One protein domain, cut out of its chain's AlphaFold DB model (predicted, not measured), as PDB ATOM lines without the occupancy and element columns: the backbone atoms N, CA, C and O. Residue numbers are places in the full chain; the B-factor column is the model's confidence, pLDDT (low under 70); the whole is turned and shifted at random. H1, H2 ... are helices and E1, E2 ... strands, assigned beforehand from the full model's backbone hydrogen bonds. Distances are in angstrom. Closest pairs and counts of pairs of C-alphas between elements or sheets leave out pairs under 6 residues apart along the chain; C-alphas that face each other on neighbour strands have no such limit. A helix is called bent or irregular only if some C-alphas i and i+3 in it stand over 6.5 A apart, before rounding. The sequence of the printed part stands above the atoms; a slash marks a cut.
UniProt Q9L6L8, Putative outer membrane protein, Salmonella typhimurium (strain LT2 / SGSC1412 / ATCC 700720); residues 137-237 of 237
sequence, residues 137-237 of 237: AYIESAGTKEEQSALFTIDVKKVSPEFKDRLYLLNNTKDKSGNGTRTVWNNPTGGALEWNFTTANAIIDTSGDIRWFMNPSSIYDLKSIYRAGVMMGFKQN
ATOM      1  N   ALA A 137       4.909  39.670 -17.073       94.16
ATOM      2  CA  ALA A 137       5.976  38.710 -16.832       94.16
ATOM      3  C   ALA A 137       7.154  39.416 -16.145       94.16
ATOM      4  O   ALA A 137       7.609  40.465 -16.604       94.16
ATOM      5  N   TYR A 138       7.639  38.850 -15.042       92.19
ATOM      6  CA  TYR A 138       8.619  39.508 -14.181       92.19
ATOM      7  C   TYR A 138       9.643  38.520 -13.627       92.19
ATOM      8  O   TYR A 138       9.290  37.438 -13.159       92.19
ATOM      9  N   ILE A 139      10.908  38.942 -13.637       89.11
ATOM     10  CA  ILE A 139      12.025  38.331 -12.914       89.11
ATOM     11  C   ILE A 139      12.933  39.466 -12.451       89.11
ATOM     12  O   ILE A 139      13.284  40.328 -13.258       89.11
ATOM     13  N   GLU A 140      13.350  39.425 -11.185       85.10
ATOM     14  CA  GLU A 140      14.274  40.395 -10.590       85.10
ATOM     15  C   GLU A 140      15.509  40.624 -11.476       85.10
ATOM     16  O   GLU A 140      16.083  39.674 -12.028       85.10
ATOM     17  N   SER A 141      15.893  41.889 -11.645       83.88
ATOM     18  CA  SER A 141      17.023  42.263 -12.495       83.88
ATOM     19  C   SER A 141      18.343  41.854 -11.840       83.88
ATOM     20  O   SER A 141      18.529  41.946 -10.625       83.88
ATOM     21  N   ALA A 142      19.275  41.380 -12.659       80.37
ATOM     22  CA  ALA A 142      20.653  41.146 -12.252       80.37
ATOM     23  C   ALA A 142      21.454  42.458 -12.165       80.37
ATOM     24  O   ALA A 142      22.473  42.502 -11.470       80.37
ATOM     25  N   GLY A 143      20.998  43.510 -12.852       79.58
ATOM     26  CA  GLY A 143      21.646  44.819 -12.909       79.58
ATOM     27  C   GLY A 143      22.946  44.805 -13.713       79.58
ATOM     28  O   GLY A 143      23.827  45.627 -13.460       79.58
ATOM     29  N   THR A 144      23.108  43.848 -14.635       82.54
ATOM     30  CA  THR A 144      24.272  43.786 -15.528       82.54
ATOM     31  C   THR A 144      24.121  44.797 -16.662       82.54
ATOM     32  O   THR A 144      23.017  45.225 -16.995       82.54
ATOM     33  N   LYS A 145      25.240  45.210 -17.263       85.94
ATOM     34  CA  LYS A 145      25.241  46.202 -18.352       85.94
ATOM     35  C   LYS A 145      24.515  45.673 -19.596       85.94
ATOM     36  O   LYS A 145      23.974  46.446 -20.383       85.94
ATOM     37  N   GLU A 146      24.532  44.360 -19.768       84.52
ATOM     38  CA  GLU A 146      23.998  43.635 -20.911       84.52
ATOM     39  C   GLU A 146      22.501  43.315 -20.764       84.52
ATOM     40  O   GLU A 146      21.854  42.999 -21.761       84.52
ATOM     41  N   GLU A 147      21.920  43.419 -19.562       85.53
ATOM     42  CA  GLU A 147      20.511  43.089 -19.332       85.53
ATOM     43  C   GLU A 147      19.581  44.125 -19.989       85.53
ATOM     44  O   GLU A 147      19.539  45.288 -19.596       85.53
ATOM     45  N   GLN A 148      18.816  43.694 -21.000       86.86
ATOM     46  CA  GLN A 148      17.882  44.550 -21.756       86.86
ATOM     47  C   GLN A 148      16.401  44.213 -21.516       86.86
ATOM     48  O   GLN A 148      15.520  44.959 -21.936       86.86
ATOM     49  N   SER A 149      16.090  43.086 -20.869       87.93
ATOM     50  CA  SER A 149      14.708  42.690 -20.582       87.93
ATOM     51  C   SER A 149      14.627  41.757 -19.376       87.93
ATOM     52  O   SER A 149      15.607  41.102 -19.032       87.93
ATOM     53  N   ALA A 150      13.454  41.672 -18.739       85.43
ATOM     54  CA  ALA A 150      13.258  40.810 -17.570       85.43
ATOM     55  C   ALA A 150      13.395  39.308 -17.894       85.43
ATOM     56  O   ALA A 150      13.807  38.529 -17.035       85.43
ATOM     57  N   LEU A 151      13.044  38.918 -19.122       89.93
ATOM     58  CA  LEU A 151      13.073  37.556 -19.661       89.93
ATOM     59  C   LEU A 151      13.856  37.555 -20.991       89.93
ATOM     60  O   LEU A 151      14.891  38.205 -21.091       89.93
ATOM     61  N   PHE A 152      13.403  36.802 -21.993       87.05
ATOM     62  CA  PHE A 152      14.021  36.693 -23.313       87.05
ATOM     63  C   PHE A 152      13.377  37.656 -24.304       87.05
ATOM     64  O   PHE A 152      12.169  37.887 -24.258       87.05
ATOM     65  N   THR A 153      14.160  38.121 -25.271       88.76
ATOM     66  CA  THR A 153      13.625  38.671 -26.517       88.76
ATOM     67  C   THR A 153      13.449  37.534 -27.518       88.76
ATOM     68  O   THR A 153      14.388  36.774 -27.754       88.76
ATOM     69  N   ILE A 154      12.252  37.400 -28.095       92.97
ATOM     70  CA  ILE A 154      11.937  36.348 -29.064       92.97
ATOM     71  C   ILE A 154      11.847  36.946 -30.467       92.97
ATOM     72  O   ILE A 154      11.124  37.911 -30.694       92.97
ATOM     73  N   ASP A 155      12.573  36.343 -31.404       95.01
ATOM     74  CA  ASP A 155      12.553  36.690 -32.823       95.01
ATOM     75  C   ASP A 155      12.072  35.473 -33.624       95.01
ATOM     76  O   ASP A 155      12.807  34.504 -33.848       95.01
ATOM     77  N   VAL A 156      10.792  35.493 -33.998       96.37
ATOM     78  CA  VAL A 156      10.144  34.395 -34.719       96.37
ATOM     79  C   VAL A 156      10.581  34.415 -36.183       96.37
ATOM     80  O   VAL A 156      10.154  35.256 -36.970       96.37
ATOM     81  N   LYS A 157      11.406  33.439 -36.574       97.40
ATOM     82  CA  LYS A 157      11.945  33.349 -37.942       97.40
ATOM     83  C   LYS A 157      11.009  32.679 -38.942       97.40
ATOM     84  O   LYS A 157      10.917  33.114 -40.086       97.40
ATOM     85  N   LYS A 158      10.372  31.573 -38.549       96.89
ATOM     86  CA  LYS A 158       9.513  30.764 -39.425       96.89
ATOM     87  C   LYS A 158       8.546  29.918 -38.608       96.89
ATOM     88  O   LYS A 158       8.964  29.242 -37.674       96.89
ATOM     89  N   VAL A 159       7.289  29.885 -39.040       96.76
ATOM     90  CA  VAL A 159       6.252  28.994 -38.508       96.76
ATOM     91  C   VAL A 159       5.454  28.451 -39.689       96.76
ATOM     92  O   VAL A 159       4.752  29.209 -40.359       96.76
ATOM     93  N   SER A 160       5.577  27.156 -39.984       96.67
ATOM     94  CA  SER A 160       4.694  26.522 -40.970       96.67
ATOM     95  C   SER A 160       3.295  26.314 -40.361       96.67
ATOM     96  O   SER A 160       3.192  26.139 -39.143       96.67
ATOM     97  N   PRO A 161       2.212  26.329 -41.162       95.34
ATOM     98  CA  PRO A 161       0.840  26.229 -40.657       95.34
ATOM     99  C   PRO A 161       0.578  25.049 -39.709       95.34
ATOM    100  O   PRO A 161      -0.120  25.213 -38.714       95.34
ATOM    101  N   GLU A 162       1.171  23.891 -39.983       96.24
ATOM    102  CA  GLU A 162       1.032  22.645 -39.225       96.24
ATOM    103  C   GLU A 162       1.778  22.629 -37.878       96.24
ATOM    104  O   GLU A 162       1.646  21.673 -37.118       96.24
ATOM    105  N   PHE A 163       2.546  23.680 -37.567       96.96
ATOM    106  CA  PHE A 163       3.279  23.836 -36.305       96.96
ATOM    107  C   PHE A 163       2.822  25.044 -35.478       96.96
ATOM    108  O   PHE A 163       3.461  25.353 -34.476       96.96
ATOM    109  N   LYS A 164       1.744  25.739 -35.861       95.71
ATOM    110  CA  LYS A 164       1.263  26.932 -35.137       95.71
ATOM    111  C   LYS A 164       0.865  26.655 -33.683       95.71
ATOM    112  O   LYS A 164       0.904  27.547 -32.854       95.71
ATOM    113  N   ASP A 165       0.490  25.428 -33.354       96.33
ATOM    114  CA  ASP A 165       0.044  25.031 -32.014       96.33
ATOM    115  C   ASP A 165       1.192  24.740 -31.031       96.33
ATOM    116  O   ASP A 165       0.951  24.386 -29.874       96.33
ATOM    117  N   ARG A 166       2.452  24.847 -31.471       98.10
ATOM    118  CA  ARG A 166       3.603  24.455 -30.658       98.10
ATOM    119  C   ARG A 166       3.886  25.448 -29.536       98.10
ATOM    120  O   ARG A 166       3.866  26.662 -29.714       98.10
ATOM    121  N   LEU A 167       4.227  24.879 -28.384       98.17
ATOM    122  CA  LEU A 167       4.681  25.583 -27.194       98.17
ATOM    123  C   LEU A 167       6.069  25.074 -26.813       98.17
ATOM    124  O   LEU A 167       6.320  23.867 -26.851       98.17
ATOM    125  N   TYR A 168       6.951  25.983 -26.413       97.12
ATOM    126  CA  TYR A 168       8.337  25.662 -26.086       97.12
ATOM    127  C   TYR A 168       8.678  26.156 -24.689       97.12
ATOM    128  O   TYR A 168       8.639  27.357 -24.432       97.12
ATOM    129  N   LEU A 169       9.037  25.233 -23.793       97.12
ATOM    130  CA  LEU A 169       9.624  25.584 -22.504       97.12
ATOM    131  C   LEU A 169      11.082  25.995 -22.718       97.12
ATOM    132  O   LEU A 169      11.921  25.172 -23.083       97.12
ATOM    133  N   LEU A 170      11.378  27.261 -22.456       95.80
ATOM    134  CA  LEU A 170      12.730  27.787 -22.394       95.80
ATOM    135  C   LEU A 170      13.212  27.713 -20.947       95.80
ATOM    136  O   LEU A 170      12.660  28.382 -20.073       95.80
ATOM    137  N   ASN A 171      14.239  26.899 -20.708       94.82
ATOM    138  CA  ASN A 171      14.982  26.875 -19.454       94.82
ATOM    139  C   ASN A 171      16.306  27.611 -19.660       94.82
ATOM    140  O   ASN A 171      17.145  27.169 -20.442       94.82
ATOM    141  N   ASN A 172      16.468  28.744 -18.981       91.71
ATOM    142  CA  ASN A 172      17.654  29.577 -19.098       91.71
ATOM    143  C   ASN A 172      18.010  30.229 -17.751       91.71
ATOM    144  O   ASN A 172      17.307  30.096 -16.742       91.71
ATOM    145  N   THR A 173      19.105  30.973 -17.751       89.32
ATOM    146  CA  THR A 173      19.602  31.751 -16.621       89.32
ATOM    147  C   THR A 173      19.911  33.172 -17.059       89.32
ATOM    148  O   THR A 173      20.283  33.397 -18.208       89.32
ATOM    149  N   LYS A 174      19.806  34.136 -16.142       87.18
ATOM    150  CA  LYS A 174      20.413  35.455 -16.352       87.18
ATOM    151  C   LYS A 174      21.926  35.377 -16.173       87.18
ATOM    152  O   LYS A 174      22.442  34.422 -15.586       87.18
ATOM    153  N   ASP A 175      22.612  36.413 -16.638       83.95
ATOM    154  CA  ASP A 175      24.045  36.567 -16.430       83.95
ATOM    155  C   ASP A 175      24.418  36.514 -14.948       83.95
ATOM    156  O   ASP A 175      23.637  36.837 -14.041       83.95
ATOM    157  N   LYS A 176      25.663  36.105 -14.705       84.03
ATOM    158  CA  LYS A 176      26.229  36.042 -13.363       84.03
ATOM    159  C   LYS A 176      26.159  37.423 -12.711       84.03
ATOM    160  O   LYS A 176      26.771  38.372 -13.192       84.03
ATOM    161  N   SER A 177      25.470  37.514 -11.578       80.28
ATOM    162  CA  SER A 177      25.416  38.729 -10.767       80.28
ATOM    163  C   SER A 177      26.128  38.524  -9.437       80.28
ATOM    164  O   SER A 177      26.231  37.406  -8.927       80.28
ATOM    165  N   GLY A 178      26.564  39.625  -8.820       80.69
ATOM    166  CA  GLY A 178      27.150  39.575  -7.482       80.69
ATOM    167  C   GLY A 178      26.194  38.987  -6.437       80.69
ATOM    168  O   GLY A 178      26.649  38.436  -5.444       80.69
ATOM    169  N   ASN A 179      24.875  39.041  -6.654       79.50
ATOM    170  CA  ASN A 179      23.892  38.486  -5.722       79.50
ATOM    171  C   ASN A 179      24.085  36.980  -5.494       79.50
ATOM    172  O   ASN A 179      24.004  36.547  -4.349       79.50
ATOM    173  N   GLY A 180      24.400  36.217  -6.547       78.77
ATOM    174  CA  GLY A 180      24.598  34.765  -6.461       78.77
ATOM    175  C   GLY A 180      25.968  34.333  -5.958       78.77
ATOM    176  O   GLY A 180      26.123  33.199  -5.513       78.77
ATOM    177  N   THR A 181      26.965  35.222  -5.989       79.42
ATOM    178  CA  THR A 181      28.352  34.880  -5.634       79.42
ATOM    179  C   THR A 181      28.889  35.607  -4.413       79.42
ATOM    180  O   THR A 181      30.055  35.444  -4.067       79.42
ATOM    181  N   ARG A 182      28.061  36.398  -3.725       81.75
ATOM    182  CA  ARG A 182      28.454  37.107  -2.496       81.75
ATOM    183  C   ARG A 182      28.958  36.173  -1.400       81.75
ATOM    184  O   ARG A 182      29.809  36.588  -0.628       81.75
ATOM    185  N   THR A 183      28.487  34.930  -1.345       78.60
ATOM    186  CA  THR A 183      28.910  33.967  -0.319       78.60
ATOM    187  C   THR A 183      30.417  33.709  -0.334       78.60
ATOM    188  O   THR A 183      31.011  33.544   0.724       78.60
ATOM    189  N   VAL A 184      31.053  33.717  -1.510       81.84
ATOM    190  CA  VAL A 184      32.509  33.514  -1.617       81.84
ATOM    191  C   VAL A 184      33.305  34.815  -1.503       81.84
ATOM    192  O   VAL A 184      34.532  34.797  -1.457       81.84
ATOM    193  N   TRP A 185      32.634  35.968  -1.424       81.80
ATOM    194  CA  TRP A 185      33.306  37.248  -1.230       81.80
ATOM    195  C   TRP A 185      33.976  37.264   0.151       81.80
ATOM    196  O   TRP A 185      33.297  37.157   1.171       81.80
ATOM    197  N   ASN A 186      35.308  37.379   0.179       84.70
ATOM    198  CA  ASN A 186      36.162  37.266   1.373       84.70
ATOM    199  C   ASN A 186      36.126  35.905   2.101       84.70
ATOM    200  O   ASN A 186      36.547  35.825   3.253       84.70
ATOM    201  N   ASN A 187      35.663  34.837   1.446       83.85
ATOM    202  CA  ASN A 187      35.661  33.479   1.995       83.85
ATOM    203  C   ASN A 187      36.497  32.542   1.103       83.85
ATOM    204  O   ASN A 187      36.655  32.827  -0.085       83.85
ATOM    205  N   PRO A 188      37.043  31.431   1.636       79.48
ATOM    206  CA  PRO A 188      37.723  30.435   0.816       79.48
ATOM    207  C   PRO A 188      36.823  29.941  -0.318       79.48
ATOM    208  O   PRO A 188      35.654  29.616  -0.101       79.48
ATOM    209  N   THR A 189      37.378  29.880  -1.523       82.39
ATOM    210  CA  THR A 189      36.693  29.352  -2.703       82.39
ATOM    211  C   THR A 189      36.997  27.865  -2.880       82.39
ATOM    212  O   THR A 189      38.044  27.367  -2.460       82.39
ATOM    213  N   GLY A 190      36.063  27.131  -3.487       83.92
ATOM    214  CA  GLY A 190      36.198  25.697  -3.736       83.92
ATOM    215  C   GLY A 190      34.908  25.074  -4.269       83.92
ATOM    216  O   GLY A 190      33.806  25.530  -3.967       83.92
ATOM    217  N   GLY A 191      35.042  24.010  -5.063       89.19
ATOM    218  CA  GLY A 191      33.899  23.370  -5.717       89.19
ATOM    219  C   GLY A 191      33.284  24.253  -6.809       89.19
ATOM    220  O   GLY A 191      34.007  24.831  -7.613       89.19
ATOM    221  N   ALA A 192      31.950  24.312  -6.857       89.38
ATOM    222  CA  ALA A 192      31.186  25.050  -7.868       89.38
ATOM    223  C   ALA A 192      30.077  25.918  -7.242       89.38
ATOM    224  O   ALA A 192      29.013  26.096  -7.833       89.38
ATOM    225  N   LEU A 193      30.299  26.432  -6.028       86.13
ATOM    226  CA  LEU A 193      29.299  27.216  -5.291       86.13
ATOM    227  C   LEU A 193      28.908  28.508  -6.033       86.13
ATOM    228  O   LEU A 193      27.773  28.965  -5.945       86.13
ATOM    229  N   GLU A 194      29.834  29.079  -6.801       85.69
ATOM    230  CA  GLU A 194      29.637  30.269  -7.630       85.69
ATOM    231  C   GLU A 194      28.826  30.002  -8.901       85.69
ATOM    232  O   GLU A 194      28.506  30.947  -9.629       85.69
ATOM    233  N   TRP A 195      28.519  28.735  -9.194       88.85
ATOM    234  CA  TRP A 195      27.635  28.342 -10.284       88.85
ATOM    235  C   TRP A 195      26.182  28.535  -9.836       88.85
ATOM    236  O   TRP A 195      25.439  27.599  -9.545       88.85
ATOM    237  N   ASN A 196      25.821  29.810  -9.699       88.89
ATOM    238  CA  ASN A 196      24.595  30.268  -9.075       88.89
ATOM    239  C   ASN A 196      24.036  31.468  -9.851       88.89
ATOM    240  O   ASN A 196      24.667  32.529  -9.896       88.89
ATOM    241  N   PHE A 197      22.870  31.302 -10.478       89.55
ATOM    242  CA  PHE A 197      22.312  32.279 -11.416       89.55
ATOM    243  C   PHE A 197      20.817  32.462 -11.208       89.55
ATOM    244  O   PHE A 197      20.095  31.490 -10.993       89.55
ATOM    245  N   THR A 198      20.327  33.690 -11.387       89.62
ATOM    246  CA  THR A 198      18.884  33.934 -11.448       89.62
ATOM    247  C   THR A 198      18.274  33.068 -12.544       89.62
ATOM    248  O   THR A 198      18.682  33.142 -13.706       89.62
ATOM    249  N   THR A 199      17.295  32.244 -12.183       91.59
ATOM    250  CA  THR A 199      16.615  31.384 -13.147       91.59
ATOM    251  C   THR A 199      15.627  32.183 -13.992       91.59
ATOM    252  O   THR A 199      14.940  33.065 -13.480       91.59
ATOM    253  N   ALA A 200      15.558  31.865 -15.282       92.90
ATOM    254  CA  ALA A 200      14.599  32.414 -16.223       92.90
ATOM    255  C   ALA A 200      13.915  31.253 -16.949       92.90
ATOM    256  O   ALA A 200      14.502  30.631 -17.830       92.90
ATOM    257  N   ASN A 201      12.677  30.937 -16.556       95.63
ATOM    258  CA  ASN A 201      11.898  29.868 -17.181       95.63
ATOM    259  C   ASN A 201      10.572  30.413 -17.688       95.63
ATOM    260  O   ASN A 201       9.803  30.996 -16.919       95.63
ATOM    261  N   ALA A 202      10.295  30.184 -18.966       97.11
ATOM    262  CA  ALA A 202       9.056  30.596 -19.604       97.11
ATOM    263  C   ALA A 202       8.635  29.595 -20.679       97.11
ATOM    264  O   ALA A 202       9.478  28.924 -21.266       97.11
ATOM    265  N   ILE A 203       7.335  29.507 -20.952       97.80
ATOM    266  CA  ILE A 203       6.824  28.851 -22.155       97.80
ATOM    267  C   ILE A 203       6.479  29.935 -23.158       97.80
ATOM    268  O   ILE A 203       5.752  30.867 -22.814       97.80
ATOM    269  N   ILE A 204       6.985  29.792 -24.378       97.43
ATOM    270  CA  ILE A 204       6.656  30.661 -25.507       97.43
ATOM    271  C   ILE A 204       5.782  29.920 -26.519       97.43
ATOM    272  O   ILE A 204       5.921  28.703 -26.680       97.43
ATOM    273  N   ASP A 205       4.895  30.640 -27.195       97.83
ATOM    274  CA  ASP A 205       4.181  30.134 -28.369       97.83
ATOM    275  C   ASP A 205       4.881  30.518 -29.680       97.83
ATOM    276  O   ASP A 205       5.937  31.158 -29.700       97.83
ATOM    277  N   THR A 206       4.295  30.112 -30.805       97.33
ATOM    278  CA  THR A 206       4.847  30.410 -32.126       97.33
ATOM    279  C   THR A 206       4.678  31.860 -32.574       97.33
ATOM    280  O   THR A 206       5.301  32.232 -33.564       97.33
ATOM    281  N   SER A 207       3.860  32.682 -31.899       96.40
ATOM    282  CA  SER A 207       3.849  34.140 -32.119       96.40
ATOM    283  C   SER A 207       4.944  34.853 -31.320       96.40
ATOM    284  O   SER A 207       5.142  36.052 -31.491       96.40
ATOM    285  N   GLY A 208       5.711  34.110 -30.511       96.10
ATOM    286  CA  GLY A 208       6.784  34.634 -29.673       96.10
ATOM    287  C   GLY A 208       6.286  35.207 -28.348       96.10
ATOM    288  O   GLY A 208       7.061  35.828 -27.622       96.10
ATOM    289  N   ASP A 209       5.013  34.989 -28.015       96.72
ATOM    290  CA  ASP A 209       4.430  35.458 -26.771       96.72
ATOM    291  C   ASP A 209       4.768  34.513 -25.619       96.72
ATOM    292  O   ASP A 209       4.761  33.289 -25.756       96.72
ATOM    293  N   ILE A 210       5.000  35.089 -24.439       97.02
ATOM    294  CA  ILE A 210       5.108  34.333 -23.190       97.02
ATOM    295  C   ILE A 210       3.706  33.854 -22.792       97.02
ATOM    296  O   ILE A 210       2.798  34.662 -22.622       97.02
ATOM    297  N   ARG A 211       3.543  32.542 -22.607       98.19
ATOM    298  CA  ARG A 211       2.280  31.869 -22.234       98.19
ATOM    299  C   ARG A 211       2.325  31.194 -20.869       98.19
ATOM    300  O   ARG A 211       1.324  30.678 -20.378       98.19
ATOM    301  N   TRP A 212       3.501  31.187 -20.258       98.30
ATOM    302  CA  TRP A 212       3.746  30.775 -18.886       98.30
ATOM    303  C   TRP A 212       5.104  31.323 -18.462       98.30
ATOM    304  O   TRP A 212       6.017  31.376 -19.283       98.30
ATOM    305  N   PHE A 213       5.271  31.679 -17.196       96.89
ATOM    306  CA  PHE A 213       6.598  31.873 -16.620       96.89
ATOM    307  C   PHE A 213       6.619  31.392 -15.177       96.89
ATOM    308  O   PHE A 213       5.583  31.357 -14.507       96.89
ATOM    309  N   MET A 214       7.811  31.027 -14.716       96.17
ATOM    310  CA  MET A 214       8.047  30.673 -13.326       96.17
ATOM    311  C   MET A 214       8.401  31.926 -12.528       96.17
ATOM    312  O   MET A 214       9.393  32.584 -12.839       96.17
ATOM    313  N   ASN A 215       7.650  32.211 -11.465       94.67
ATOM    314  CA  ASN A 215       8.126  33.053 -10.373       94.67
ATOM    315  C   ASN A 215       8.789  32.140  -9.331       94.67
ATOM    316  O   ASN A 215       8.087  31.441  -8.601       94.67
ATOM    317  N   PRO A 216      10.124  32.109  -9.242       92.48
ATOM    318  CA  PRO A 216      10.806  31.093  -8.458       92.48
ATOM    319  C   PRO A 216      10.914  31.462  -6.969       92.48
ATOM    320  O   PRO A 216      11.386  30.644  -6.189       92.48
ATOM    321  N   SER A 217      10.481  32.659  -6.549       90.22
ATOM    322  CA  SER A 217      10.709  33.209  -5.197       90.22
ATOM    323  C   SER A 217      10.235  32.316  -4.039       90.22
ATOM    324  O   SER A 217      10.834  32.320  -2.963       90.22
ATOM    325  N   SER A 218       9.200  31.498  -4.251       90.62
ATOM    326  CA  SER A 218       8.695  30.556  -3.245       90.62
ATOM    327  C   SER A 218       9.603  29.339  -3.027       90.62
ATOM    328  O   SER A 218       9.544  28.719  -1.966       90.62
ATOM    329  N   ILE A 219      10.493  29.011  -3.969       92.58
ATOM    330  CA  ILE A 219      11.367  27.823  -3.921       92.58
ATOM    331  C   ILE A 219      12.855  28.137  -4.115       92.58
ATOM    332  O   ILE A 219      13.690  27.283  -3.830       92.58
ATOM    333  N   TYR A 220      13.192  29.353  -4.537       92.73
ATOM    334  CA  TYR A 220      14.533  29.760  -4.930       92.73
ATOM    335  C   TYR A 220      14.858  31.160  -4.398       92.73
ATOM    336  O   TYR A 220      14.099  32.106  -4.596       92.73
ATOM    337  N   ASP A 221      16.016  31.297  -3.762       90.71
ATOM    338  CA  ASP A 221      16.584  32.551  -3.281       90.71
ATOM    339  C   ASP A 221      18.078  32.571  -3.589       90.71
ATOM    340  O   ASP A 221      18.862  31.873  -2.948       90.71
ATOM    341  N   LEU A 222      18.472  33.425  -4.534       87.85
ATOM    342  CA  LEU A 222      19.846  33.559  -5.010       87.85
ATOM    343  C   LEU A 222      20.850  33.908  -3.889       87.85
ATOM    344  O   LEU A 222      22.040  33.632  -4.034       87.85
ATOM    345  N   LYS A 223      20.384  34.491  -2.774       85.51
ATOM    346  CA  LYS A 223      21.206  34.860  -1.608       85.51
ATOM    347  C   LYS A 223      21.395  33.712  -0.611       85.51
ATOM    348  O   LYS A 223      22.181  33.845   0.325       85.51
ATOM    349  N   SER A 224      20.681  32.602  -0.781       87.85
ATOM    350  CA  SER A 224      20.721  31.450   0.119       87.85
ATOM    351  C   SER A 224      21.601  30.337  -0.435       87.85
ATOM    352  O   SER A 224      21.380  29.858  -1.538       87.85
ATOM    353  N   ILE A 225      22.532  29.813   0.364       85.72
ATOM    354  CA  ILE A 225      23.311  28.623  -0.028       85.72
ATOM    355  C   ILE A 225      22.468  27.339  -0.092       85.72
ATOM    356  O   ILE A 225      22.886  26.361  -0.701       85.72
ATOM    357  N   TYR A 226      21.290  27.330   0.542       88.43
ATOM    358  CA  TYR A 226      20.413  26.156   0.631       88.43
ATOM    359  C   TYR A 226      19.283  26.164  -0.400       88.43
ATOM    360  O   TYR A 226      18.652  25.138  -0.628       88.43
ATOM    361  N   ARG A 227      18.982  27.331  -0.981       91.51
ATOM    362  CA  ARG A 227      17.845  27.535  -1.891       91.51
ATOM    363  C   ARG A 227      18.278  28.225  -3.184       91.51
ATOM    364  O   ARG A 227      17.488  28.945  -3.777       91.51
ATOM    365  N   ALA A 228      19.519  28.017  -3.612       89.87
ATOM    366  CA  ALA A 228      20.055  28.570  -4.851       89.87
ATOM    367  C   ALA A 228      20.759  27.494  -5.694       89.87
ATOM    368  O   ALA A 228      20.665  26.301  -5.407       89.87
ATOM    369  N   GLY A 229      21.441  27.917  -6.755       90.51
ATOM    370  CA  GLY A 229      22.132  27.065  -7.720       90.51
ATOM    371  C   GLY A 229      21.657  27.330  -9.144       90.51
ATOM    372  O   GLY A 229      21.103  28.390  -9.442       90.51
ATOM    373  N   VAL A 230      21.850  26.361 -10.036       92.33
ATOM    374  CA  VAL A 230      21.382  26.448 -11.424       92.33
ATOM    375  C   VAL A 230      20.174  25.540 -11.607       92.33
ATOM    376  O   VAL A 230      20.273  24.322 -11.479       92.33
ATOM    377  N   MET A 231      19.015  26.127 -11.903       93.02
ATOM    378  CA  MET A 231      17.799  25.362 -12.162       93.02
ATOM    379  C   MET A 231      17.868  24.769 -13.575       93.02
ATOM    380  O   MET A 231      17.656  25.475 -14.559       93.02
ATOM    381  N   MET A 232      18.212  23.485 -13.665       93.27
ATOM    382  CA  MET A 232      18.461  22.761 -14.917       93.27
ATOM    383  C   MET A 232      17.748  21.407 -14.923       93.27
ATOM    384  O   MET A 232      17.216  20.959 -13.909       93.27
ATOM    385  N   GLY A 233      17.791  20.712 -16.063       93.19
ATOM    386  CA  GLY A 233      17.392  19.304 -16.141       93.19
ATOM    387  C   GLY A 233      15.882  19.076 -16.075       93.19
ATOM    388  O   GLY A 233      15.442  17.996 -15.678       93.19
ATOM    389  N   PHE A 234      15.086  20.075 -16.469       93.22
ATOM    390  CA  PHE A 234      13.647  19.910 -16.633       93.22
ATOM    391  C   PHE A 234      13.350  18.801 -17.639       93.22
ATOM    392  O   PHE A 234      13.802  18.840 -18.783       93.22
ATOM    393  N   LYS A 235      12.558  17.821 -17.210       92.94
ATOM    394  CA  LYS A 235      12.066  16.740 -18.059       92.94
ATOM    395  C   LYS A 235      10.626  16.411 -17.702       92.94
ATOM    396  O   LYS A 235      10.229  16.497 -16.541       92.94
ATOM    397  N   GLN A 236       9.863  16.019 -18.711       90.57
ATOM    398  CA  GLN A 236       8.581  15.371 -18.497       90.57
ATOM    399  C   GLN A 236       8.842  13.925 -18.052       90.57
ATOM    400  O   GLN A 236       9.679  13.247 -18.651       90.57
ATOM    401  N   ASN A 237       8.162  13.488 -16.992       81.01
ATOM    402  CA  ASN A 237       8.151  12.090 -16.555       81.01
ATOM    403  C   ASN A 237       6.970  11.338 -17.168       81.01
ATOM    404  O   ASN A 237       5.931  11.992 -17.427       81.01
TER     405      ASN A 237
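AT A GLANCE: This is residues 137 to 237 of the 237 residues of the protein "Putative outer membrane protein" of Salmonella typhimurium (strain LT2 / SGSC1412 / ATCC 700720) (UniProt Q9L6L8). There is little regular structure here: a narrow, elongated three-stranded sheet, with the short helix H1 beyond one end, where residues 185 to 191 stick out. Of 101 printed residues, 25 are in named elements, in the order E1 H1 E2 E3, a mixed class; the antiparallel sheet runs E1 E2 E3. The whole is loose, with a radius of gyration of the C-alphas of 16.1 A and spans of 56 by 36 by 23 A.

HOW THE PARTS SIT: E2, residues 199 to 205, is antiparallel to E1, residues 167 to 173, at 161 degrees; N 170 and O 202, 2.8 A, are within hydrogen-bond range. E2 and E3, residues 210 to 213, form a hairpin at 151 degrees; N 203 and O 212, 2.8 A, are within range. H1, residues 178 to 184, is not on the sheet. It is irregular, C-alphas 180 and 183 being 7.5 A apart, with 1 of 3 O i to N i+4 and 2 of 4 O i to N i+3 pairs within range.

IN THESE COORDINATES: From first to last C-alpha, E1 measures 19.3 A from (4.681, 25.583, -27.194), E2 19.7 A, and E3 7.2 A to (6.598, 31.873, -16.620).

THE WHOLE: The printed part has no cut; the H1 to E2 link is long. No printed residue is under 70 in pLDDT.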